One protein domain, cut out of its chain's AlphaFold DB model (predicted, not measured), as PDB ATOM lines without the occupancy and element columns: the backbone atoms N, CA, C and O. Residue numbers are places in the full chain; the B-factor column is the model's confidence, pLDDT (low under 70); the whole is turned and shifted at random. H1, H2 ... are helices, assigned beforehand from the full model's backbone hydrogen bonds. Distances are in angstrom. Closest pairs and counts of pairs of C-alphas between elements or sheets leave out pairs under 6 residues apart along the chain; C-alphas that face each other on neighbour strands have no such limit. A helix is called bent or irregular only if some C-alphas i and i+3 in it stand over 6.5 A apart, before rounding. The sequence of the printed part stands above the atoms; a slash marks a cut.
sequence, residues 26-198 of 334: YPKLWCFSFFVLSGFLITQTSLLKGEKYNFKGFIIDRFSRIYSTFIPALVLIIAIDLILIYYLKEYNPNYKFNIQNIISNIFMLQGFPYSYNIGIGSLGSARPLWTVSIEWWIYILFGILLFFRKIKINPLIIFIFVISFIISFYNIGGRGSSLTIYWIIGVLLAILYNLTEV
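AT A GLANCE: This is residues 26 to 198 of the 334 residues of the protein "Acyl_transf_3 domain-containing protein" of Bacteroidetes bacterium HGW-Bacteroidetes-21 (UniProt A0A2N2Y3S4). Look for H5 in the middle, crossed by H6 on one side, with H1 and H7 crossing each other on another. The longest helix, H2, meets H5 with its residues 55 to 62 alone and runs on past short H3 toward one end of the longest axis; H4 touches no helix. The 173 printed residues hold seven helices, H1 to H7 in order, and no named strand: all helix, compact with a radius of gyration of the C-alphas of 17.7 A, spanning 60 by 40 by 29 A.

IN THESE COORDINATES: Find C-alpha 26 at (276.595, 25.915, -53.764); from there H1 runs 33.8 A to residue 48. H2, residues 55 to 87, covers 46.8 A with a kink of 34 degrees near residue 65. H3 is residues 99 to 106, H4 115 to 118. H5, residues 129 to 150, 31.7 A, is irregular: C-alphas 146 and 149 are 8.1 A apart. H6 is residues 155 to 173, 28.0 A; H7, residues 179 to 195, ends at (292.517, 0.062, -68.290).

HOW THE PARTS SIT: H1, H5 and H7 form a bundle, three helices running the same way. H1 touches H7 at a steep tilt of 39 degrees, closest at C-alphas 36 and 186, 4.2 A. H6 touches residues 134 to 144 of H5, closest at C-alphas 164 and 137, 4.9 A. H2 touches H5, opposite ways, closest at C-alphas 55 and 147, 5.8 A. Every O i to N i+4 pair is within hydrogen-bond range in H3 and H7, but 18 of 19 in H1, 26 of 29 in H2, 16 of 18 in H5 and 13 of 15 in H6; H4 is too short for one.

THE WHOLE: The farthest C-alphas, of Lys 89 and Glu 197, are 61.3 A apart. The printed part has no cut; the link from H2 to H3 is long. Look for pLDDT under 70 at residues 26 to 29, 89 to 90, 92 to 96 and 173 to 177.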
ATOM      1  N   TYR A  26     275.284  25.830 -53.099       54.28
ATOM      2  CA  TYR A  26     276.595  25.915 -53.764       54.28
ATOM      3  C   TYR A  26     277.739  25.179 -53.039       54.28
ATOM      4  O   TYR A  26     278.542  24.538 -53.720       54.28
ATOM      5  N   PRO A  27     277.839  25.186 -51.690       59.53
ATOM      6  CA  PRO A  27     278.871  24.429 -50.973       59.53
ATOM      7  C   PRO A  27     278.844  22.917 -51.258       59.53
ATOM      8  O   PRO A  27     279.881  22.256 -51.187       59.53
ATOM      9  N   LYS A  28     277.677  22.365 -51.623       66.88
ATOM     10  CA  LYS A  28     277.510  20.934 -51.912       66.88
ATOM     11  C   LYS A  28     278.229  20.533 -53.203       66.88
ATOM     12  O   LYS A  28     278.852  19.470 -53.231       66.88
ATOM     13  N   LEU A  29     278.218  21.407 -54.221       69.94
ATOM     14  CA  LEU A  29     278.870  21.169 -55.517       69.94
ATOM     15  C   LEU A  29     280.385  20.961 -55.383       69.94
ATOM     16  O   LEU A  29     280.965  20.019 -55.932       69.94
ATOM     17  N   TRP A  30     281.020  21.830 -54.599       74.06
ATOM     18  CA  TRP A  30     282.453  21.767 -54.324       74.06
ATOM     19  C   TRP A  30     282.824  20.513 -53.534       74.06
ATOM     20  O   TRP A  30     283.825  19.864 -53.839       74.06
ATOM     21  N   CYS A  31     281.991  20.142 -52.558       75.62
ATOM     22  CA  CYS A  31     282.237  18.984 -51.711       75.62
ATOM     23  C   CYS A  31     282.235  17.675 -52.509       75.62
ATOM     24  O   CYS A  31     283.198  16.919 -52.414       75.62
ATOM     25  N   PHE A  32     281.219  17.390 -53.335       79.19
ATOM     26  CA  PHE A  32     281.253  16.130 -54.089       79.19
ATOM     27  C   PHE A  32     282.367  16.119 -55.142       79.19
ATOM     28  O   PHE A  32     282.995  15.082 -55.341       79.19
ATOM     29  N   SER A  33     282.660  17.261 -55.777       82.44
ATOM     30  CA  SER A  33     283.746  17.360 -56.762       82.44
ATOM     31  C   SER A  33     285.094  17.018 -56.122       82.44
ATOM     32  O   SER A  33     285.890  16.271 -56.693       82.44
ATOM     33  N   PHE A  34     285.317  17.500 -54.897       86.88
ATOM     34  CA  PHE A  34     286.480  17.149 -54.092       86.88
ATOM     35  C   PHE A  34     286.546  15.643 -53.795       86.88
ATOM     36  O   PHE A  34     287.602  15.044 -53.984       86.88
ATOM     37  N   PHE A  35     285.432  15.000 -53.423       89.69
ATOM     38  CA  PHE A  35     285.399  13.551 -53.172       89.69
ATOM     39  C   PHE A  35     285.690  12.717 -54.430       89.69
ATOM     40  O   PHE A  35     286.452  11.752 -54.347       89.69
ATOM     41  N   VAL A  36     285.159  13.102 -55.597       90.19
ATOM     42  CA  VAL A  36     285.465  12.431 -56.876       90.19
ATOM     43  C   VAL A  36     286.961  12.536 -57.196       90.19
ATOM     44  O   VAL A  36     287.615  11.531 -57.481       90.19
ATOM     45  N   LEU A  37     287.537  13.739 -57.102       89.62
ATOM     46  CA  LEU A  37     288.967  13.957 -57.352       89.62
ATOM     47  C   LEU A  37     289.848  13.214 -56.338       89.62
ATOM     48  O   LEU A  37     290.871  12.635 -56.705       89.62
ATOM     49  N   SER A  38     289.443  13.203 -55.071       92.88
ATOM     50  CA  SER A  38     290.105  12.493 -53.977       92.88
ATOM     51  C   SER A  38     290.177  10.983 -54.241       92.88
ATOM     52  O   SER A  38     291.270  10.406 -54.215       92.88
ATOM     53  N   GLY A  39     289.052  10.353 -54.603       94.12
ATOM     54  CA  GLY A  39     289.001   8.931 -54.963       94.12
ATOM     55  C   GLY A  39     289.893   8.592 -56.159       94.12
ATOM     56  O   GLY A  39     290.655   7.619 -56.110       94.12
ATOM     57  N   PHE A  40     289.884   9.444 -57.190       93.25
ATOM     58  CA  PHE A  40     290.742   9.289 -58.366       93.25
ATOM     59  C   PHE A  40     292.234   9.365 -58.008       93.25
ATOM     60  O   PHE A  40     293.001   8.438 -58.278       93.25
ATOM     61  N   LEU A  41     292.658  10.448 -57.347       92.19
ATOM     62  CA  LEU A  41     294.067  10.702 -57.040       92.19
ATOM     63  C   LEU A  41     294.650   9.668 -56.075       92.19
ATOM     64  O   LEU A  41     295.813   9.276 -56.206       92.19
ATOM     65  N   ILE A  42     293.878   9.214 -55.088       94.12
ATOM     66  CA  ILE A  42     294.354   8.223 -54.117       94.12
ATOM     67  C   ILE A  42     294.530   6.867 -54.770       94.12
ATOM     68  O   ILE A  42     295.556   6.221 -54.536       94.12
ATOM     69  N   THR A  43     293.587   6.469 -55.619       94.69
ATOM     70  CA  THR A  43     293.697   5.232 -56.389       94.69
ATOM     71  C   THR A  43     294.912   5.305 -57.308       94.69
ATOM     72  O   THR A  43     295.799   4.460 -57.200       94.69
ATOM     73  N   GLN A  44     295.053   6.380 -58.092       92.56
ATOM     74  CA  GLN A  44     296.175   6.542 -59.021       92.56
ATOM     75  C   GLN A  44     297.532   6.554 -58.315       92.56
ATOM     76  O   GLN A  44     298.450   5.834 -58.701       92.56
ATOM     77  N   THR A  45     297.674   7.336 -57.242       92.44
ATOM     78  CA  THR A  45     298.936   7.395 -56.488       92.44
ATOM     79  C   THR A  45     299.270   6.081 -55.788       92.44
ATOM     80  O   THR A  45     300.445   5.809 -55.556       92.44
ATOM     81  N   SER A  46     298.271   5.263 -55.444       92.25
ATOM     82  CA  SER A  46     298.500   3.951 -54.834       92.25
ATOM     83  C   SER A  46     298.910   2.908 -55.874       92.25
ATOM     84  O   SER A  46     299.830   2.140 -55.605       92.25
ATOM     85  N   LEU A  47     298.302   2.935 -57.066       90.50
ATOM     86  CA  LEU A  47     298.675   2.075 -58.193       90.50
ATOM     87  C   LEU A  47     300.089   2.391 -58.705       90.50
ATOM     88  O   LEU A  47     300.903   1.482 -58.851       90.50
ATOM     89  N   LEU A  48     300.430   3.674 -58.877       90.06
ATOM     90  CA  LEU A  48     301.749   4.107 -59.366       90.06
ATOM     91  C   LEU A  48     302.911   3.741 -58.431       90.06
ATOM     92  O   LEU A  48     304.034   3.552 -58.892       90.06
ATOM     93  N   LYS A  49     302.674   3.642 -57.117       88.75
ATOM     94  CA  LYS A  49     303.707   3.210 -56.158       88.75
ATOM     95  C   LYS A  49     303.999   1.704 -56.225       88.75
ATOM     96  O   LYS A  49     305.002   1.264 -55.662       88.75
ATOM     97  N   GLY A  50     303.151   0.935 -56.909       84.25
ATOM     98  CA  GLY A  50     303.375  -0.472 -57.216       84.25
ATOM     99  C   GLY A  50     303.505  -1.378 -55.989       84.25
ATOM    100  O   GLY A  50     302.997  -1.106 -54.899       84.25
ATOM    101  N   GLU A  51     304.207  -2.496 -56.169       80.56
ATOM    102  CA  GLU A  51     304.200  -3.604 -55.210       80.56
ATOM    103  C   GLU A  51     304.891  -3.311 -53.875       80.56
ATOM    104  O   GLU A  51     304.500  -3.875 -52.849       80.56
ATOM    105  N   LYS A  52     305.875  -2.403 -53.861       82.75
ATOM    106  CA  LYS A  52     306.602  -2.005 -52.643       82.75
ATOM    107  C   LYS A  52     305.739  -1.192 -51.676       82.75
ATOM    108  O   LYS A  52     306.119  -1.000 -50.522       82.75
ATOM    109  N   TYR A  53     304.583  -0.712 -52.127       91.88
ATOM    110  CA  TYR A  53     303.654   0.017 -51.283       91.88
ATOM    111  C   TYR A  53     302.843  -0.946 -50.409       91.88
ATOM    112  O   TYR A  53     302.310  -1.959 -50.878       91.88
ATOM    113  N   ASN A  54     302.780  -0.636 -49.115       92.12
ATOM    114  CA  ASN A  54     302.103  -1.435 -48.102       92.12
ATOM    115  C   ASN A  54     301.092  -0.589 -47.315       92.12
ATOM    116  O   ASN A  54     301.096   0.643 -47.378       92.12
ATOM    117  N   PHE A  55     300.246  -1.263 -46.535       92.44
ATOM    118  CA  PHE A  55     299.201  -0.616 -45.740       92.44
ATOM    119  C   PHE A  55     299.751   0.426 -44.753       92.44
ATOM    120  O   PHE A  55     299.215   1.527 -44.661       92.44
ATOM    121  N   LYS A  56     300.864   0.124 -44.069       91.62
ATOM    122  CA  LYS A  56     301.508   1.047 -43.116       91.62
ATOM    123  C   LYS A  56     301.926   2.352 -43.800       91.62
ATOM    124  O   LYS A  56     301.610   3.431 -43.313       91.62
ATOM    125  N   GLY A  57     302.590   2.259 -44.952       91.56
ATOM    126  CA  GLY A  57     302.974   3.414 -45.760       91.56
ATOM    127  C   GLY A  57     301.764   4.193 -46.270       91.56
ATOM    128  O   GLY A  57     301.781   5.421 -46.246       91.56
ATOM    129  N   PHE A  58     300.695   3.496 -46.660       94.19
ATOM    130  CA  PHE A  58     299.445   4.133 -47.063       94.19
ATOM    131  C   PHE A  58     298.819   4.958 -45.941       94.19
ATOM    132  O   PHE A  58     298.537   6.139 -46.146       94.19
ATOM    133  N   ILE A  59     298.658   4.382 -44.748       94.38
ATOM    134  CA  ILE A  59     298.072   5.092 -43.609       94.38
ATOM    135  C   ILE A  59     298.959   6.258 -43.170       94.38
ATOM    136  O   ILE A  59     298.437   7.347 -42.969       94.38
ATOM    137  N   ILE A  60     300.285   6.084 -43.099       93.00
ATOM    138  CA  ILE A  60     301.214   7.174 -42.746       93.00
ATOM    139  C   ILE A  60     301.078   8.350 -43.718       93.00
ATOM    140  O   ILE A  60     301.017   9.501 -43.284       93.00
ATOM    141  N   ASP A  61     301.006   8.080 -45.023       91.50
ATOM    142  CA  ASP A  61     300.890   9.121 -46.046       91.50
ATOM    143  C   ASP A  61     299.585   9.916 -45.913       91.50
ATOM    144  O   ASP A  61     299.593  11.139 -46.067       91.50
ATOM    145  N   ARG A  62     298.467   9.242 -45.615       92.62
ATOM    146  CA  ARG A  62     297.154   9.891 -45.470       92.62
ATOM    147  C   ARG A  62     296.996  10.587 -44.128       92.62
ATOM    148  O   ARG A  62     296.563  11.735 -44.103       92.62
ATOM    149  N   PHE A  63     297.422   9.938 -43.047       94.25
ATOM    150  CA  PHE A  63     297.424  10.508 -41.705       94.25
ATOM    151  C   PHE A  63     298.235  11.800 -41.681       94.25
ATOM    152  O   PHE A  63     297.713  12.843 -41.308       94.25
ATOM    153  N   SER A  64     299.472  11.761 -42.181       91.81
ATOM    154  CA  SER A  64     300.356  12.930 -42.175       91.81
ATOM    155  C   SER A  64     299.808  14.087 -43.000       91.81
ATOM    156  O   SER A  64     300.027  15.232 -42.635       91.81
ATOM    157  N   ARG A  65     299.108  13.807 -44.107       90.69
ATOM    158  CA  ARG A  65     298.513  14.840 -44.966       90.69
ATOM    159  C   ARG A  65     297.301  15.514 -44.321       90.69
ATOM    160  O   ARG A  65     297.137  16.718 -44.462       90.69
ATOM    161  N   ILE A  66     296.443  14.734 -43.668       93.31
ATOM    162  CA  ILE A  66     295.200  15.227 -43.064       93.31
ATOM    163  C   ILE A  66     295.495  15.855 -41.695       93.31
ATOM    164  O   ILE A  66     295.220  17.033 -41.470       93.31
ATOM    165  N   TYR A  67     296.110  15.098 -40.782       94.19
ATOM    166  CA  TYR A  67     296.266  15.496 -39.379       94.19
ATOM    167  C   TYR A  67     297.243  16.653 -39.170       94.19
ATOM    168  O   TYR A  67     297.044  17.420 -38.228       94.19
ATOM    169  N   SER A  68     298.240  16.839 -40.051       93.12
ATOM    170  CA  SER A  68     299.189  17.961 -39.940       93.12
ATOM    171  C   SER A  68     298.501  19.321 -39.941       93.12
ATOM    172  O   SER A  68     299.006  20.263 -39.342       93.12
ATOM    173  N   THR A  69     297.368  19.421 -40.633       93.69
ATOM    174  CA  THR A  69     296.628  20.670 -40.828       93.69
ATOM    175  C   THR A  69     295.317  20.650 -40.045       93.69
ATOM    176  O   THR A  69     294.925  21.663 -39.473       93.69
ATOM    177  N   PHE A  70     294.669  19.484 -39.947       95.06
ATOM    178  CA  PHE A  70     293.412  19.308 -39.222       95.06
ATOM    179  C   PHE A  70     293.531  19.590 -37.721       95.06
ATOM    180  O   PHE A  70     292.692  20.306 -37.182       95.06
ATOM    181  N   ILE A  71     294.565  19.077 -37.039       94.94
ATOM    182  CA  ILE A  71     294.719  19.293 -35.589       94.94
ATOM    183  C   ILE A  71     294.955  20.776 -35.266       94.94
ATOM    184  O   ILE A  71     294.214  21.313 -34.440       94.94
ATOM    185  N   PRO A  72     295.890  21.488 -35.931       95.00
ATOM    186  CA  PRO A  72     296.009  22.933 -35.755       95.00
ATOM    187  C   PRO A  72     294.715  23.692 -36.067       95.00
ATOM    188  O   PRO A  72     294.408  24.668 -35.388       95.00
ATOM    189  N   ALA A  73     293.934  23.236 -37.055       95.12
ATOM    190  CA  ALA A  73     292.678  23.890 -37.408       95.12
ATOM    191  C   ALA A  73     291.638  23.700 -36.304       95.12
ATOM    192  O   ALA A  73     291.010  24.668 -35.901       95.12
ATOM    193  N   LEU A  74     291.509  22.492 -35.746       93.69
ATOM    194  CA  LEU A  74     290.651  22.250 -34.586       93.69
ATOM    195  C   LEU A  74     291.025  23.145 -33.402       93.69
ATOM    196  O   LEU A  74     290.138  23.737 -32.796       93.69
ATOM    197  N   VAL A  75     292.318  23.281 -33.093       94.12
ATOM    198  CA  VAL A  75     292.788  24.160 -32.008       94.12
ATOM    199  C   VAL A  75     292.414  25.618 -32.283       94.12
ATOM    200  O   VAL A  75     291.875  26.283 -31.400       94.12
ATOM    201  N   LEU A  76     292.645  26.101 -33.507       93.94
ATOM    202  CA  LEU A  76     292.272  27.455 -33.920       93.94
ATOM    203  C   LEU A  76     290.761  27.688 -33.788       93.94
ATOM    204  O   LEU A  76     290.345  28.716 -33.264       93.94
ATOM    205  N   ILE A  77     289.945  26.731 -34.228       92.06
ATOM    206  CA  ILE A  77     288.483  26.824 -34.171       92.06
ATOM    207  C   ILE A  77     287.995  26.864 -32.722       92.06
ATOM    208  O   ILE A  77     287.197  27.729 -32.374       92.06
ATOM    209  N   ILE A  78     288.518  25.985 -31.860       91.12
ATOM    210  CA  ILE A  78     288.200  25.991 -30.427       91.12
ATOM    211  C   ILE A  78     288.566  27.348 -29.813       91.12
ATOM    212  O   ILE A  78     287.757  27.925 -29.092       91.12
ATOM    213  N   ALA A  79     289.752  27.884 -30.117       91.75
ATOM    214  CA  ALA A  79     290.181  29.184 -29.605       91.75
ATOM    215  C   ALA A  79     289.254  30.321 -30.066       91.75
ATOM    216  O   ALA A  79     288.821  31.126 -29.244       91.75
ATOM    217  N   ILE A  80     288.906  30.358 -31.357       90.50
ATOM    218  CA  ILE A  80     287.969  31.334 -31.927       90.50
ATOM    219  C   ILE A  80     286.618  31.262 -31.217       90.50
ATOM    220  O   ILE A  80     286.106  32.281 -30.762       90.50
ATOM    221  N   ASP A  81     286.048  30.068 -31.093       89.75
ATOM    222  CA  ASP A  81     284.720  29.903 -30.514       89.75
ATOM    223  C   ASP A  81     284.702  30.266 -29.022       89.75
ATOM    224  O   ASP A  81     283.755  30.902 -28.568       89.75
ATOM    225  N   LEU A  82     285.750  29.930 -28.258       89.06
ATOM    226  CA  LEU A  82     285.876  30.334 -26.852       89.06
ATOM    227  C   LEU A  82     285.957  31.859 -26.697       89.06
ATOM    228  O   LEU A  82     285.311  32.416 -25.808       89.06
ATOM    229  N   ILE A  83     286.702  32.538 -27.577       89.19
ATOM    230  CA  ILE A  83     286.766  34.005 -27.623       89.19
ATOM    231  C   ILE A  83     285.376  34.576 -27.925       89.19
ATOM    232  O   ILE A  83     284.913  35.467 -27.213       89.19
ATOM    233  N   LEU A  84     284.676  34.042 -28.930       87.75
ATOM    234  CA  LEU A  84     283.332  34.500 -29.282       87.75
ATOM    235  C   LEU A  84     282.337  34.296 -28.133       87.75
ATOM    236  O   LEU A  84     281.604  35.225 -27.825       87.75
ATOM    237  N   ILE A  85     282.342  33.146 -27.450       86.19
ATOM    238  CA  ILE A  85     281.480  32.907 -26.274       86.19
ATOM    239  C   ILE A  85     281.767  33.928 -25.167       86.19
ATOM    240  O   ILE A  85     280.841  34.440 -24.537       86.19
ATOM    241  N   TYR A  86     283.047  34.213 -24.912       85.75
ATOM    242  CA  TYR A  86     283.454  35.126 -23.847       85.75
ATOM    243  C   TYR A  86     283.000  36.567 -24.117       85.75
ATOM    244  O   TYR A  86     282.437  37.214 -23.233       85.75
ATOM    245  N   TYR A  87     283.213  37.065 -25.339       84.12
ATOM    246  CA  TYR A  87     282.878  38.444 -25.703       84.12
ATOM    247  C   TYR A  87     281.404  38.640 -26.071       84.12
ATOM    248  O   TYR A  87     280.849  39.716 -25.848       84.12
ATOM    249  N   LEU A  88     280.755  37.625 -26.640       79.44
ATOM    250  CA  LEU A  88     279.425  37.722 -27.234       79.44
ATOM    251  C   LEU A  88     278.521  36.688 -26.565       79.44
ATOM    252  O   LEU A  88     278.364  35.570 -27.041       79.44
ATOM    253  N   LYS A  89     277.885  37.089 -25.458       66.31
ATOM    254  CA  LYS A  89     277.008  36.225 -24.639       66.31
ATOM    255  C   LYS A  89     275.846  35.582 -25.419       66.31
ATOM    256  O   LYS A  89     275.296  34.582 -24.970       66.31
ATOM    257  N   GLU A  90     275.472  36.143 -26.570       66.94
ATOM    258  CA  GLU A  90     274.442  35.608 -27.478       66.94
ATOM    259  C   GLU A  90     274.971  34.512 -28.424       66.94
ATOM    260  O   GLU A  90     274.182  33.780 -29.026       66.94
ATOM    261  N   TYR A  91     276.295  34.369 -28.569       72.38
ATOM    262  CA  TYR A  91     276.902  33.303 -29.357       72.38
ATOM    263  C   TYR A  91     276.851  31.993 -28.569       72.38
ATOM    264  O   TYR A  91     277.703  31.695 -27.734       72.38
ATOM    265  N   ASN A  92     275.829  31.190 -28.855       67.31
ATOM    266  CA  ASN A  92     275.720  29.834 -28.344       67.31
ATOM    267  C   ASN A  92     276.061  28.853 -29.475       67.31
ATOM    268  O   ASN A  92     275.216  28.601 -30.344       67.31
ATOM    269  N   PRO A  93     277.293  28.316 -29.537       64.38
ATOM    270  CA  PRO A  93     277.575  27.250 -30.475       64.38
ATOM    271  C   PRO A  93     276.662  26.077 -30.119       64.38
ATOM    272  O   PRO A  93     276.715  25.558 -29.010       64.38
ATOM    273  N   ASN A  94     275.838  25.639 -31.077       59.84
ATOM    274  CA  ASN A  94     274.863  24.543 -30.929       59.84
ATOM    275  C   ASN A  94     275.463  23.189 -30.471       59.84
ATOM    276  O   ASN A  94     274.741  22.198 -30.397       59.84
ATOM    277  N   TYR A  95     276.757  23.122 -30.153       59.94
ATOM    278  CA  TYR A  95     277.461  21.937 -29.696       59.94
ATOM    279  C   TYR A  95     278.342  22.283 -28.500       59.94
ATOM    280  O   TYR A  95     279.232  23.128 -28.580       59.94
ATOM    281  N   LYS A  96     278.084  21.601 -27.381       65.12
ATOM    282  CA  LYS A  96     278.808  21.790 -26.125       65.12
ATOM    283  C   LYS A  96     280.278  21.397 -26.311       65.12
ATOM    284  O   LYS A  96     280.571  20.326 -26.850       65.12
ATOM    285  N   PHE A  97     281.188  22.229 -25.808       75.94
ATOM    286  CA  PHE A  97     282.606  21.905 -25.617       75.94
ATOM    287  C   PHE A  97     282.760  20.855 -24.509       75.94
ATOM    288  O   PHE A  97     283.236  21.134 -23.415       75.94
ATOM    289  N   ASN A  98     282.286  19.637 -24.769       83.44
ATOM    290  CA  ASN A  98     282.491  18.496 -23.893       83.44
ATOM    291  C   ASN A  98     283.777  17.770 -24.306       83.44
ATOM    292  O   ASN A  98     284.052  17.618 -25.498       83.44
ATOM    293  N   ILE A  99     284.518  17.253 -23.327       86.56
ATOM    294  CA  ILE A  99     285.713  16.423 -23.521       86.56
ATOM    295  C   ILE A  99     285.406  15.258 -24.472       86.56
ATOM    296  O   ILE A  99     286.164  15.010 -25.406       86.56
ATOM    297  N   GLN A 100     284.244  14.612 -24.319       89.19
ATOM    298  CA  GLN A 100     283.796  13.541 -25.216       89.19
ATOM    299  C   GLN A 100     283.690  13.999 -26.679       89.19
ATOM    300  O   GLN A 100     284.084  13.262 -27.585       89.19
ATOM    301  N   ASN A 101     283.184  15.210 -26.922       88.19
ATOM    302  CA  ASN A 101     283.027  15.735 -28.275       88.19
ATOM    303  C   ASN A 101     284.384  16.140 -28.871       88.19
ATOM    304  O   ASN A 101     284.643  15.878 -30.044       88.19
ATOM    305  N   ILE A 102     285.280  16.704 -28.054       90.00
ATOM    306  CA  ILE A 102     286.651  17.038 -28.465       90.00
ATOM    307  C   ILE A 102     287.408  15.776 -28.880       90.00
ATOM    308  O   ILE A 102     287.926  15.713 -29.993       90.00
ATOM    309  N   ILE A 103     287.396  14.743 -28.033       91.62
ATOM    310  CA  ILE A 103     288.034  13.453 -28.323       91.62
ATOM    311  C   ILE A 103     287.436  12.839 -29.592       91.62
ATOM    312  O   ILE A 103     288.171  12.422 -30.485       91.62
ATOM    313  N   SER A 104     286.108  12.850 -29.721       90.94
ATOM    314  CA  SER A 104     285.433  12.344 -30.919       90.94
ATOM    315  C   SER A 104     285.874  13.067 -32.193       90.94
ATOM    316  O   SER A 104     286.096  12.409 -33.203       90.94
ATOM    317  N   ASN A 105     286.049  14.391 -32.165       92.56
ATOM    318  CA  ASN A 105     286.497  15.152 -33.336       92.56
ATOM    319  C   ASN A 105     287.972  14.902 -33.667       92.56
ATOM    320  O   ASN A 105     288.315  14.818 -34.845       92.56
ATOM    321  N   ILE A 106     288.829  14.714 -32.655       94.25
ATOM    322  CA  ILE A 106     290.233  14.317 -32.852       94.25
ATOM    323  C   ILE A 106     290.309  12.969 -33.578       94.25
ATOM    324  O   ILE A 106     291.096  12.832 -34.507       94.25
ATOM    325  N   PHE A 107     289.459  12.005 -33.212       93.69
ATOM    326  CA  PHE A 107     289.358  10.703 -33.886       93.69
ATOM    327  C   PHE A 107     288.459  10.702 -35.129       93.69
ATOM    328  O   PHE A 107     288.194   9.644 -35.700       93.69
ATOM    329  N   MET A 108     287.989  11.872 -35.567       93.38
ATOM    330  CA  MET A 108     287.139  12.019 -36.743       93.38
ATOM    331  C   MET A 108     285.839  11.196 -36.675       93.38
ATOM    332  O   MET A 108     285.433  10.581 -37.657       93.38
ATOM    333  N   LEU A 109     285.173  11.161 -35.522       90.50
ATOM    334  CA  LEU A 109     283.930  10.411 -35.278       90.50
ATOM    335  C   LEU A 109     282.655  11.261 -35.397       90.50
ATOM    336  O   LEU A 109     281.550  10.743 -35.255       90.50
ATOM    337  N   GLN A 110     282.771  12.554 -35.706       86.25
ATOM    338  CA  GLN A 110     281.627  13.459 -35.873       86.25
ATOM    339  C   GLN A 110     280.696  13.092 -37.049       86.25
ATOM    340  O   GLN A 110     279.590  13.619 -37.128       86.25
ATOM    341  N   GLY A 111     281.129  12.207 -37.955       78.44
ATOM    342  CA  GLY A 111     280.318  11.635 -39.038       78.44
ATOM    343  C   GLY A 111     279.713  10.257 -38.728       78.44
ATOM    344  O   GLY A 111     279.145   9.633 -39.624       78.44
ATOM    345  N   PHE A 112     279.853   9.746 -37.497       83.31
ATOM    346  CA  PHE A 112     279.356   8.419 -37.119       83.31
ATOM    347  C   PHE A 112     277.812   8.379 -37.077       83.31
ATOM    348  O   PHE A 112     277.191   9.370 -36.666       83.31
ATOM    349  N   PRO A 113     277.162   7.259 -37.461       81.75
ATOM    350  CA  PRO A 113     275.706   7.135 -37.392       81.75
ATOM    351  C   PRO A 113     275.194   7.378 -35.971       81.75
ATOM    352  O   PRO A 113     275.768   6.880 -35.009       81.75
ATOM    353  N   TYR A 114     274.113   8.146 -35.828       77.56
ATOM    354  CA  TYR A 114     273.525   8.499 -34.524       77.56
ATOM    355  C   TYR A 114     274.452   9.242 -33.545       77.56
ATOM    356  O   TYR A 114     274.062   9.451 -32.398       77.56
ATOM    357  N   SER A 115     275.625   9.713 -33.983       78.62
ATOM    358  CA  SER A 115     276.544  10.534 -33.171       78.62
ATOM    359  C   SER A 115     275.825  11.691 -32.470       78.62
ATOM    360  O   SER A 115     275.995  11.894 -31.268       78.62
ATOM    361  N   TYR A 116     274.923  12.363 -33.189       75.19
ATOM    362  CA  TYR A 116     274.123  13.470 -32.666       75.19
ATOM    363  C   TYR A 116     273.268  13.087 -31.446       75.19
ATOM    364  O   TYR A 116     273.140  13.881 -30.517       75.19
ATOM    365  N   ASN A 117     272.729  11.863 -31.402       78.06
ATOM    366  CA  ASN A 117     271.881  11.398 -30.297       78.06
ATOM    367  C   ASN A 117     272.679  11.200 -29.000       78.06
ATOM    368  O   ASN A 117     272.116  11.270 -27.913       78.06
ATOM    369  N   ILE A 118     273.989  10.981 -29.119       77.06
ATOM    370  CA  ILE A 118     274.925  10.790 -28.002       77.06
ATOM    371  C   ILE A 118     275.719  12.092 -27.751       77.06
ATOM    372  O   ILE A 118     276.714  12.112 -27.034       77.06
ATOM    373  N   GLY A 119     275.292  13.215 -28.347       75.56
ATOM    374  CA  GLY A 119     275.926  14.523 -28.162       75.56
ATOM    375  C   GLY A 119     277.279  14.685 -28.862       75.56
ATOM    376  O   GLY A 119     278.035  15.591 -28.514       75.56
ATOM    377  N   ILE A 120     277.589  13.829 -29.839       81.88
ATOM    378  CA  ILE A 120     278.788  13.917 -30.675       81.88
ATOM    379  C   ILE A 120     278.417  14.625 -31.981       81.88
ATOM    380  O   ILE A 120     277.494  14.227 -32.688       81.88
ATOM    381  N   GLY A 121     279.141  15.687 -32.314       84.12
ATOM    382  CA  GLY A 121     278.906  16.483 -33.514       84.12
ATOM    383  C   GLY A 121     280.117  17.335 -33.862       84.12
ATOM    384  O   GLY A 121     281.142  17.290 -33.186       84.12
ATOM    385  N   SER A 122     280.020  18.128 -34.924       85.50
ATOM    386  CA  SER A 122     281.097  19.066 -35.258       85.50
ATOM    387  C   SER A 122     281.261  20.109 -34.146       85.50
ATOM    388  O   SER A 122     280.272  20.669 -33.675       85.50
ATOM    389  N   LEU A 123     282.495  20.353 -33.704       85.81
ATOM    390  CA  LEU A 123     282.789  21.313 -32.634       85.81
ATOM    391  C   LEU A 123     282.446  22.744 -33.058       85.81
ATOM    392  O   LEU A 123     283.018  23.229 -34.020       85.81
ATOM    393  N   GLY A 124     281.554  23.426 -32.337       84.25
ATOM    394  CA  GLY A 124     281.277  24.858 -32.516       84.25
ATOM    395  C   GLY A 124     281.121  25.320 -33.974       84.25
ATOM    396  O   GLY A 124     280.176  24.909 -34.659       84.25
ATOM    397  N   SER A 125     282.021  26.186 -34.451       86.00
ATOM    398  CA  SER A 125     282.058  26.666 -35.839       86.00
ATOM    399  C   SER A 125     282.735  25.702 -36.826       86.00
ATOM    400  O   SER A 125     282.693  25.928 -38.027       86.00
ATOM    401  N   ALA A 126     283.237  24.548 -36.398       86.00
ATOM    402  CA  ALA A 126     283.810  23.504 -37.253       86.00
ATOM    403  C   ALA A 126     282.769  22.712 -38.069       86.00
ATOM    404  O   ALA A 126     283.012  21.563 -38.442       86.00
ATOM    405  N   ARG A 127     281.584  23.276 -38.337       83.12
ATOM    406  CA  ARG A 127     280.460  22.555 -38.956       83.12
ATOM    407  C   ARG A 127     280.823  21.822 -40.247       83.12
ATOM    408  O   ARG A 127     280.335  20.719 -40.395       83.12
ATOM    409  N   PRO A 128     281.657  22.329 -41.169       85.56
ATOM    410  CA  PRO A 128     282.001  21.573 -42.377       85.56
ATOM    411  C   PRO A 128     282.917  20.360 -42.136       85.56
ATOM    412  O   PRO A 128     283.086  19.536 -43.032       85.56
ATOM    413  N   LEU A 129     283.529  20.211 -40.956       88.94
ATOM    414  CA  LEU A 129     284.543  19.176 -40.717       88.94
ATOM    415  C   LEU A 129     283.980  17.749 -40.641       88.94
ATOM    416  O   LEU A 129     284.756  16.793 -40.595       88.94
ATOM    417  N   TRP A 130     282.656  17.563 -40.647       86.44
ATOM    418  CA  TRP A 130     282.064  16.224 -40.715       86.44
ATOM    419  C   TRP A 130     282.373  15.501 -42.031       86.44
ATOM    420  O   TRP A 130     282.524  14.283 -42.022       86.44
ATOM    421  N   THR A 131     282.550  16.218 -43.144       88.19
ATOM    422  CA  THR A 131     282.886  15.590 -44.434       88.19
ATOM    423  C   THR A 131     284.324  15.060 -44.439       88.19
ATOM    424  O   THR A 131     284.565  13.963 -44.926       88.19
ATOM    425  N   VAL A 132     285.271  15.767 -43.809       91.50
ATOM    426  CA  VAL A 132     286.669  15.312 -43.648       91.50
ATOM    427  C   VAL A 132     286.728  14.033 -42.817       91.50
ATOM    428  O   VAL A 132     287.526  13.142 -43.093       91.50
ATOM    429  N   SER A 133     285.844  13.913 -41.825       91.94
ATOM    430  CA  SER A 133     285.699  12.681 -41.053       91.94
ATOM    431  C   SER A 133     285.275  11.508 -41.934       91.94
ATOM    432  O   SER A 133     285.912  10.457 -41.894       91.94
ATOM    433  N   ILE A 134     284.269  11.697 -42.788       90.94
ATOM    434  CA  ILE A 134     283.843  10.668 -43.746       90.94
ATOM    435  C   ILE A 134     284.993  10.290 -44.679       90.94
ATOM    436  O   ILE A 134     285.263   9.107 -44.873       90.94
ATOM    437  N   GLU A 135     285.690  11.285 -45.224       92.62
ATOM    438  CA  GLU A 135     286.827  11.076 -46.113       92.62
ATOM    439  C   GLU A 135     287.910  10.200 -45.463       92.62
ATOM    440  O   GLU A 135     288.360   9.220 -46.059       92.62
ATOM    441  N   TRP A 136     288.280  10.495 -44.216       95.38
ATOM    442  CA  TRP A 136     289.261   9.716 -43.464       95.38
ATOM    443  C   TRP A 136     288.869   8.242 -43.315       95.38
ATOM    444  O   TRP A 136     289.680   7.351 -43.578       95.38
ATOM    445  N   TRP A 137     287.620   7.965 -42.940       94.94
ATOM    446  CA  TRP A 137     287.148   6.590 -42.762       94.94
ATOM    447  C   TRP A 137     286.993   5.840 -44.087       94.94
ATOM    448  O   TRP A 137     287.309   4.650 -44.148       94.94
ATOM    449  N   ILE A 138     286.615   6.528 -45.169       94.81
ATOM    450  CA  ILE A 138     286.633   5.953 -46.520       94.81
ATOM    451  C   ILE A 138     288.063   5.575 -46.923       94.81
ATOM    452  O   ILE A 138     288.282   4.497 -47.475       94.81
ATOM    453  N   TYR A 139     289.056   6.414 -46.620       95.75
ATOM    454  CA  TYR A 139     290.451   6.101 -46.930       95.75
ATOM    455  C   TYR A 139     290.947   4.875 -46.172       95.75
ATOM    456  O   TYR A 139     291.653   4.054 -46.754       95.75
ATOM    457  N   ILE A 140     290.603   4.749 -44.887       95.94
ATOM    458  CA  ILE A 140     290.962   3.570 -44.094       95.94
ATOM    459  C   ILE A 140     290.325   2.323 -44.706       95.94
ATOM    460  O   ILE A 140     291.038   1.348 -44.956       95.94
ATOM    461  N   LEU A 141     289.019   2.369 -45.000       96.19
ATOM    462  CA  LEU A 141     288.305   1.263 -45.636       96.19
ATOM    463  C   LEU A 141     288.982   0.861 -46.950       96.19
ATOM    464  O   LEU A 141     289.313  -0.307 -47.147       96.19
ATOM    465  N   PHE A 142     289.258   1.836 -47.817       96.06
ATOM    466  CA  PHE A 142     289.947   1.606 -49.080       96.06
ATOM    467  C   PHE A 142     291.350   1.031 -48.889       96.06
ATOM    468  O   PHE A 142     291.720   0.098 -49.590       96.06
ATOM    469  N   GLY A 143     292.131   1.541 -47.937       95.19
ATOM    470  CA  GLY A 143     293.465   1.027 -47.640       95.19
ATOM    471  C   GLY A 143     293.430  -0.437 -47.199       95.19
ATOM    472  O   GLY A 143     294.229  -1.240 -47.680       95.19
ATOM    473  N   ILE A 144     292.487  -0.808 -46.328       95.38
ATOM    474  CA  ILE A 144     292.311  -2.202 -45.897       95.38
ATOM    475  C   ILE A 144     291.934  -3.077 -47.096       95.38
ATOM    476  O   ILE A 144     292.557  -4.117 -47.303       95.38
ATOM    477  N   LEU A 145     290.976  -2.637 -47.920       94.69
ATOM    478  CA  LEU A 145     290.546  -3.363 -49.119       94.69
ATOM    479  C   LEU A 145     291.651  -3.482 -50.174       94.69
ATOM    480  O   LEU A 145     291.770  -4.519 -50.809       94.69
ATOM    481  N   LEU A 146     292.482  -2.457 -50.357       93.81
ATOM    482  CA  LEU A 146     293.561  -2.461 -51.346       93.81
ATOM    483  C   LEU A 146     294.707  -3.393 -50.936       93.81
ATOM    484  O   LEU A 146     295.308  -4.064 -51.775       93.81
ATOM    485  N   PHE A 147     295.016  -3.448 -49.639       94.19
ATOM    486  CA  PHE A 147     296.149  -4.202 -49.104       94.19
ATOM    487  C   PHE A 147     295.741  -5.471 -48.350       94.19
ATOM    488  O   PHE A 147     296.583  -6.045 -47.664       94.19
ATOM    489  N   PHE A 148     294.502  -5.955 -48.495       93.06
ATOM    490  CA  PHE A 148     293.975  -7.086 -47.716       93.06
ATOM    491  C   PHE A 148     294.860  -8.342 -47.772       93.06
ATOM    492  O   PHE A 148     295.034  -9.019 -46.766       93.06
ATOM    493  N   ARG A 149     295.499  -8.612 -48.921       90.25
ATOM    494  CA  ARG A 149     296.433  -9.743 -49.108       90.25
ATOM    495  C   ARG A 149     297.795  -9.556 -48.431       90.25
ATOM    496  O   ARG A 149     298.534 -10.519 -48.282       90.25
ATOM    497  N   LYS A 150     298.160  -8.322 -48.071       88.94
ATOM    498  CA  LYS A 150     299.459  -7.950 -47.480       88.94
ATOM    499  C   LYS A 150     299.371  -7.645 -45.980       88.94
ATOM    500  O   LYS A 150     300.392  -7.354 -45.361       88.94
ATOM    501  N   ILE A 151     298.172  -7.657 -45.399       91.38
ATOM    502  CA  ILE A 151     297.929  -7.329 -43.991       91.38
ATOM    503  C   ILE A 151     297.667  -8.621 -43.208       91.38
ATOM    504  O   ILE A 151     296.930  -9.492 -43.660       91.38
ATOM    505  N   LYS A 152     298.228  -8.731 -41.997       91.38
ATOM    506  CA  LYS A 152     297.847  -9.783 -41.045       91.38
ATOM    507  C   LYS A 152     296.528  -9.403 -40.380       91.38
ATOM    508  O   LYS A 152     296.497  -8.447 -39.610       91.38
ATOM    509  N   ILE A 153     295.456 -10.135 -40.672       92.50
ATOM    510  CA  ILE A 153     294.139  -9.887 -40.075       92.50
ATOM    511  C   ILE A 153     294.200 -10.226 -38.581       92.50
ATOM    512  O   ILE A 153     294.528 -11.347 -38.200       92.50
ATOM    513  N   ASN A 154     293.891  -9.247 -37.737       93.56
ATOM    514  CA  ASN A 154     293.772  -9.393 -36.290       93.56
ATOM    515  C   ASN A 154     292.472  -8.711 -35.808       93.56
ATOM    516  O   ASN A 154     291.855  -7.970 -36.585       93.56
ATOM    517  N   PRO A 155     292.042  -8.920 -34.548       95.31
ATOM    518  CA  PRO A 155     290.799  -8.333 -34.042       95.31
ATOM    519  C   PRO A 155     290.737  -6.806 -34.182       95.31
ATOM    520  O   PRO A 155     289.680  -6.259 -34.481       95.31
ATOM    521  N   LEU A 156     291.876  -6.118 -34.047       93.75
ATOM    522  CA  LEU A 156     291.965  -4.666 -34.203       93.75
ATOM    523  C   LEU A 156     291.666  -4.216 -35.643       93.75
ATOM    524  O   LEU A 156     290.893  -3.285 -35.846       93.75
ATOM    525  N   ILE A 157     292.242  -4.875 -36.651       94.12
ATOM    526  CA  ILE A 157     291.994  -4.556 -38.065       94.12
ATOM    527  C   ILE A 157     290.546  -4.857 -38.441       94.12
ATOM    528  O   ILE A 157     289.943  -4.072 -39.169       94.12
ATOM    529  N   ILE A 158     289.971  -5.944 -37.918       94.81
ATOM    530  CA  ILE A 158     288.549  -6.258 -38.109       94.81
ATOM    531  C   ILE A 158     287.682  -5.152 -37.501       94.81
ATOM    532  O   ILE A 158     286.782  -4.647 -38.164       94.81
ATOM    533  N   PHE A 159     287.979  -4.725 -36.273       95.06
ATOM    534  CA  PHE A 159     287.257  -3.642 -35.608       95.06
ATOM    535  C   PHE A 159     287.323  -2.327 -36.401       95.06
ATOM    536  O   PHE A 159     286.292  -1.710 -36.674       95.06
ATOM    537  N   ILE A 160     288.521  -1.934 -36.847       94.25
ATOM    538  CA  ILE A 160     288.725  -0.737 -37.674       94.25
ATOM    539  C   ILE A 160     287.974  -0.863 -39.004       94.25
ATOM    540  O   ILE A 160     287.331   0.096 -39.430       94.25
ATOM    541  N   PHE A 161     288.021  -2.030 -39.653       95.81
ATOM    542  CA  PHE A 161     287.281  -2.294 -40.885       95.81
ATOM    543  C   PHE A 161     285.778  -2.115 -40.678       95.81
ATOM    544  O   PHE A 161     285.146  -1.403 -41.452       95.81
ATOM    545  N   VAL A 162     285.216  -2.698 -39.614       95.19
ATOM    546  CA  VAL A 162     283.782  -2.609 -39.307       95.19
ATOM    547  C   VAL A 162     283.360  -1.162 -39.063       95.19
ATOM    548  O   VAL A 162     282.381  -0.719 -39.656       95.19
ATOM    549  N   ILE A 163     284.113  -0.389 -38.271       93.06
ATOM    550  CA  ILE A 163     283.819   1.039 -38.063       93.06
ATOM    551  C   ILE A 163     283.870   1.803 -39.387       93.06
ATOM    552  O   ILE A 163     282.927   2.519 -39.729       93.06
ATOM    553  N   SER A 164     284.951   1.624 -40.149       93.12
ATOM    554  CA  SER A 164     285.147   2.312 -41.430       93.12
ATOM    555  C   SER A 164     284.028   1.976 -42.417       93.12
ATOM    556  O   SER A 164     283.535   2.854 -43.125       93.12
ATOM    557  N   PHE A 165     283.602   0.711 -42.439       93.69
ATOM    558  CA  PHE A 165     282.508   0.217 -43.261       93.69
ATOM    559  C   PHE A 165     281.169   0.816 -42.838       93.69
ATOM    560  O   PHE A 165     280.470   1.355 -43.687       93.69
ATOM    561  N   ILE A 166     280.831   0.797 -41.543       91.75
ATOM    562  CA  ILE A 166     279.585   1.372 -41.014       91.75
ATOM    563  C   ILE A 166     279.476   2.855 -41.377       91.75
ATOM    564  O   ILE A 166     278.444   3.286 -41.888       91.75
ATOM    565  N   ILE A 167     280.544   3.628 -41.156       88.94
ATOM    566  CA  ILE A 167     280.568   5.055 -41.494       88.94
ATOM    567  C   ILE A 167     280.400   5.223 -43.005       88.94
ATOM    568  O   ILE A 167     279.504   5.937 -43.449       88.94
ATOM    569  N   SER A 168     281.207   4.539 -43.815       89.25
ATOM    570  CA  SER A 168     281.154   4.681 -45.276       89.25
ATOM    571  C   SER A 168     279.787   4.287 -45.843       89.25
ATOM    572  O   SER A 168     279.248   5.004 -46.685       89.25
ATOM    573  N   PHE A 169     279.201   3.194 -45.352       87.62
ATOM    574  CA  PHE A 169     277.907   2.681 -45.792       87.62
ATOM    575  C   PHE A 169     276.754   3.595 -45.373       87.62
ATOM    576  O   PHE A 169     275.902   3.925 -46.193       87.62
ATOM    577  N   TYR A 170     276.750   4.085 -44.132       85.56
ATOM    578  CA  TYR A 170     275.730   5.028 -43.675       85.56
ATOM    579  C   TYR A 170     275.705   6.311 -44.514       85.56
ATOM    580  O   TYR A 170     274.640   6.869 -44.762       85.56
ATOM    581  N   ASN A 171     276.856   6.758 -45.016       81.56
ATOM    582  CA  ASN A 171     276.949   7.953 -45.856       81.56
ATOM    583  C   ASN A 171     276.489   7.747 -47.312       81.56
ATOM    584  O   ASN A 171     276.417   8.720 -48.058       81.56
ATOM    585  N   ILE A 172     276.134   6.519 -47.713       79.06
ATOM    586  CA  ILE A 172     275.500   6.240 -49.012       79.06
ATOM    587  C   ILE A 172     274.048   6.740 -49.031       79.06
ATOM    588  O   ILE A 172     273.633   7.314 -50.028       79.06
ATOM    589  N   GLY A 173     273.285   6.546 -47.947       64.75
ATOM    590  CA  GLY A 173     271.854   6.902 -47.884       64.75
ATOM    591  C   GLY A 173     271.442   7.809 -46.718       64.75
ATOM    592  O   GLY A 173     270.284   8.203 -46.637       64.75
ATOM    593  N   GLY A 174     272.350   8.114 -45.788       62.16
ATOM    594  CA  GLY A 174     272.094   8.959 -44.618       62.16
ATOM    595  C   GLY A 174     272.425  10.441 -44.837       62.16
ATOM    596  O   GLY A 174     272.505  10.931 -45.962       62.16
ATOM    597  N   ARG A 175     272.702  11.160 -43.735       55.59
ATOM    598  CA  ARG A 175     273.088  12.594 -43.728       55.59
ATOM    599  C   ARG A 175     274.277  12.942 -44.633       55.59
ATOM    600  O   ARG A 175     274.457  14.109 -44.955       55.59
ATOM    601  N   GLY A 176     275.091  11.952 -45.000       57.78
ATOM    602  CA  GLY A 176     276.276  12.123 -45.834       57.78
ATOM    603  C   GLY A 176     276.022  12.291 -47.315       57.78
ATOM    604  O   GLY A 176     276.991  12.407 -48.058       57.78
ATOM    605  N   SER A 177     274.761  12.302 -47.748       67.56
ATOM    606  CA  SER A 177     274.402  12.790 -49.073       67.56
ATOM    607  C   SER A 177     275.161  12.119 -50.223       67.56
ATOM    608  O   SER A 177     275.601  12.773 -51.169       67.56
ATOM    609  N   SER A 178     275.365  10.805 -50.116       79.88
ATOM    610  CA  SER A 178     276.041   9.991 -51.128       79.88
ATOM    611  C   SER A 178     277.526  10.322 -51.351       79.88
ATOM    612  O   SER A 178     278.093   9.899 -52.359       79.88
ATOM    613  N   LEU A 179     278.210  11.003 -50.418       85.62
ATOM    614  CA  LEU A 179     279.647  11.319 -50.538       85.62
ATOM    615  C   LEU A 179     280.515  10.076 -50.791       85.62
ATOM    616  O   LEU A 179     281.448  10.127 -51.594       85.62
ATOM    617  N   THR A 180     280.170   8.937 -50.184       88.88
ATOM    618  CA  THR A 180     280.839   7.656 -50.446       88.88
ATOM    619  C   THR A 180     280.676   7.207 -51.900       88.88
ATOM    620  O   THR A 180     281.639   6.737 -52.501       88.88
ATOM    621  N   ILE A 181     279.491   7.388 -52.497       87.88
ATOM    622  CA  ILE A 181     279.247   7.060 -53.912       87.88
ATOM    623  C   ILE A 181     280.124   7.941 -54.801       87.88
ATOM    624  O   ILE A 181     280.797   7.434 -55.694       87.88
ATOM    625  N   TYR A 182     280.168   9.247 -54.536       88.31
ATOM    626  CA  TYR A 182     280.995  10.178 -55.307       88.31
ATOM    627  C   TYR A 182     282.485   9.835 -55.218       88.31
ATOM    628  O   TYR A 182     283.207   9.896 -56.213       88.31
ATOM    629  N   TRP A 183     282.943   9.385 -54.054       92.88
ATOM    630  CA  TRP A 183     284.306   8.895 -53.899       92.88
ATOM    631  C   TRP A 183     284.581   7.628 -54.720       92.88
ATOM    632  O   TRP A 183     285.589   7.553 -55.422       92.88
ATOM    633  N   ILE A 184     283.662   6.653 -54.687       92.69
ATOM    634  CA  ILE A 184     283.750   5.413 -55.479       92.69
ATOM    635  C   ILE A 184     283.773   5.724 -56.978       92.69
ATOM    636  O   ILE A 184     284.561   5.130 -57.710       92.69
ATOM    637  N   ILE A 185     282.975   6.687 -57.441       91.06
ATOM    638  CA  ILE A 185     283.008   7.187 -58.823       91.06
ATOM    639  C   ILE A 185     284.429   7.648 -59.199       91.06
ATOM    640  O   ILE A 185     284.927   7.305 -60.271       91.06
ATOM    641  N   GLY A 186     285.126   8.342 -58.295       92.62
ATOM    642  CA  GLY A 186     286.541   8.694 -58.447       92.62
ATOM    643  C   GLY A 186     287.474   7.484 -58.574       92.62
ATOM    644  O   GLY A 186     288.348   7.458 -59.441       92.62
ATOM    645  N   VAL A 187     287.280   6.455 -57.746       94.50
ATOM    646  CA  VAL A 187     288.038   5.192 -57.837       94.50
ATOM    647  C   VAL A 187     287.820   4.520 -59.193       94.50
ATOM    648  O   VAL A 187     288.784   4.115 -59.843       94.50
ATOM    649  N   LEU A 188     286.567   4.444 -59.649       93.62
ATOM    650  CA  LEU A 188     286.211   3.871 -60.946       93.62
ATOM    651  C   LEU A 188     286.854   4.645 -62.101       93.62
ATOM    652  O   LEU A 188     287.367   4.014 -63.022       93.62
ATOM    653  N   LEU A 189     286.906   5.983 -62.032       91.81
ATOM    654  CA  LEU A 189     287.638   6.797 -63.014       91.81
ATOM    655  C   LEU A 189     289.105   6.404 -63.098       91.81
ATOM    656  O   LEU A 189     289.638   6.286 -64.195       91.81
ATOM    657  N   ALA A 190     289.766   6.215 -61.955       92.25
ATOM    658  CA  ALA A 190     291.179   5.861 -61.933       92.25
ATOM    659  C   ALA A 190     291.412   4.456 -62.492       92.25
ATOM    660  O   ALA A 190     292.356   4.243 -63.245       92.25
ATOM    661  N   ILE A 191     290.541   3.498 -62.168       92.31
ATOM    662  CA  ILE A 191     290.615   2.148 -62.734       92.31
ATOM    663  C   ILE A 191     290.434   2.209 -64.253       92.31
ATOM    664  O   ILE A 191     291.297   1.724 -64.978       92.31
ATOM    665  N   LEU A 192     289.372   2.857 -64.737       91.12
ATOM    666  CA  LEU A 192     289.117   3.006 -66.172       91.12
ATOM    667  C   LEU A 192     290.280   3.695 -66.881       91.12
ATOM    668  O   LEU A 192     290.753   3.179 -67.884       91.12
ATOM    669  N   TYR A 193     290.806   4.781 -66.316       89.12
ATOM    670  CA  TYR A 193     291.960   5.492 -66.864       89.12
ATOM    671  C   TYR A 193     293.182   4.589 -67.091       89.12
ATOM    672  O   TYR A 193     293.858   4.739 -68.102       89.12
ATOM    673  N   ASN A 194     293.462   3.638 -66.192       89.00
ATOM    674  CA  ASN A 194     294.587   2.710 -66.372       89.00
ATOM    675  C   ASN A 194     294.245   1.495 -67.251       89.00
ATOM    676  O   ASN A 194     295.158   0.822 -67.719       89.00
ATOM    677  N   LEU A 195     292.960   1.178 -67.445       88.69
ATOM    678  CA  LEU A 195     292.517   0.062 -68.290       88.69
ATOM    679  C   LEU A 195     292.300   0.469 -69.752       88.69
ATOM    680  O   LEU A 195     292.331  -0.387 -70.633       88.69
ATOM    681  N   THR A 196     292.047   1.750 -70.017       85.06
ATOM    682  CA  THR A 196     291.695   2.245 -71.350       85.06
ATOM    683  C   THR A 196     292.743   3.212 -71.883       85.06
ATOM    684  O   THR A 196     293.002   4.242 -71.270       85.06
ATOM    685  N   GLU A 197     293.252   2.959 -73.088       77.38
ATOM    686  CA  GLU A 197     294.082   3.913 -73.834       77.38
ATOM    687  C   GLU A 197     293.256   4.625 -74.915       77.38
ATOM    688  O   GLU A 197     293.512   4.518 -76.115       77.38
ATOM    689  N   VAL A 198     292.208   5.342 -74.506       81.25
ATOM    690  CA  VAL A 198     291.347   6.063 -75.453       81.25
ATOM    691  C   VAL A 198     291.860   7.485 -75.630       81.25
ATOM    692  O   VAL A 198     291.921   8.259 -74.682       81.25
TER     693      VAL A 198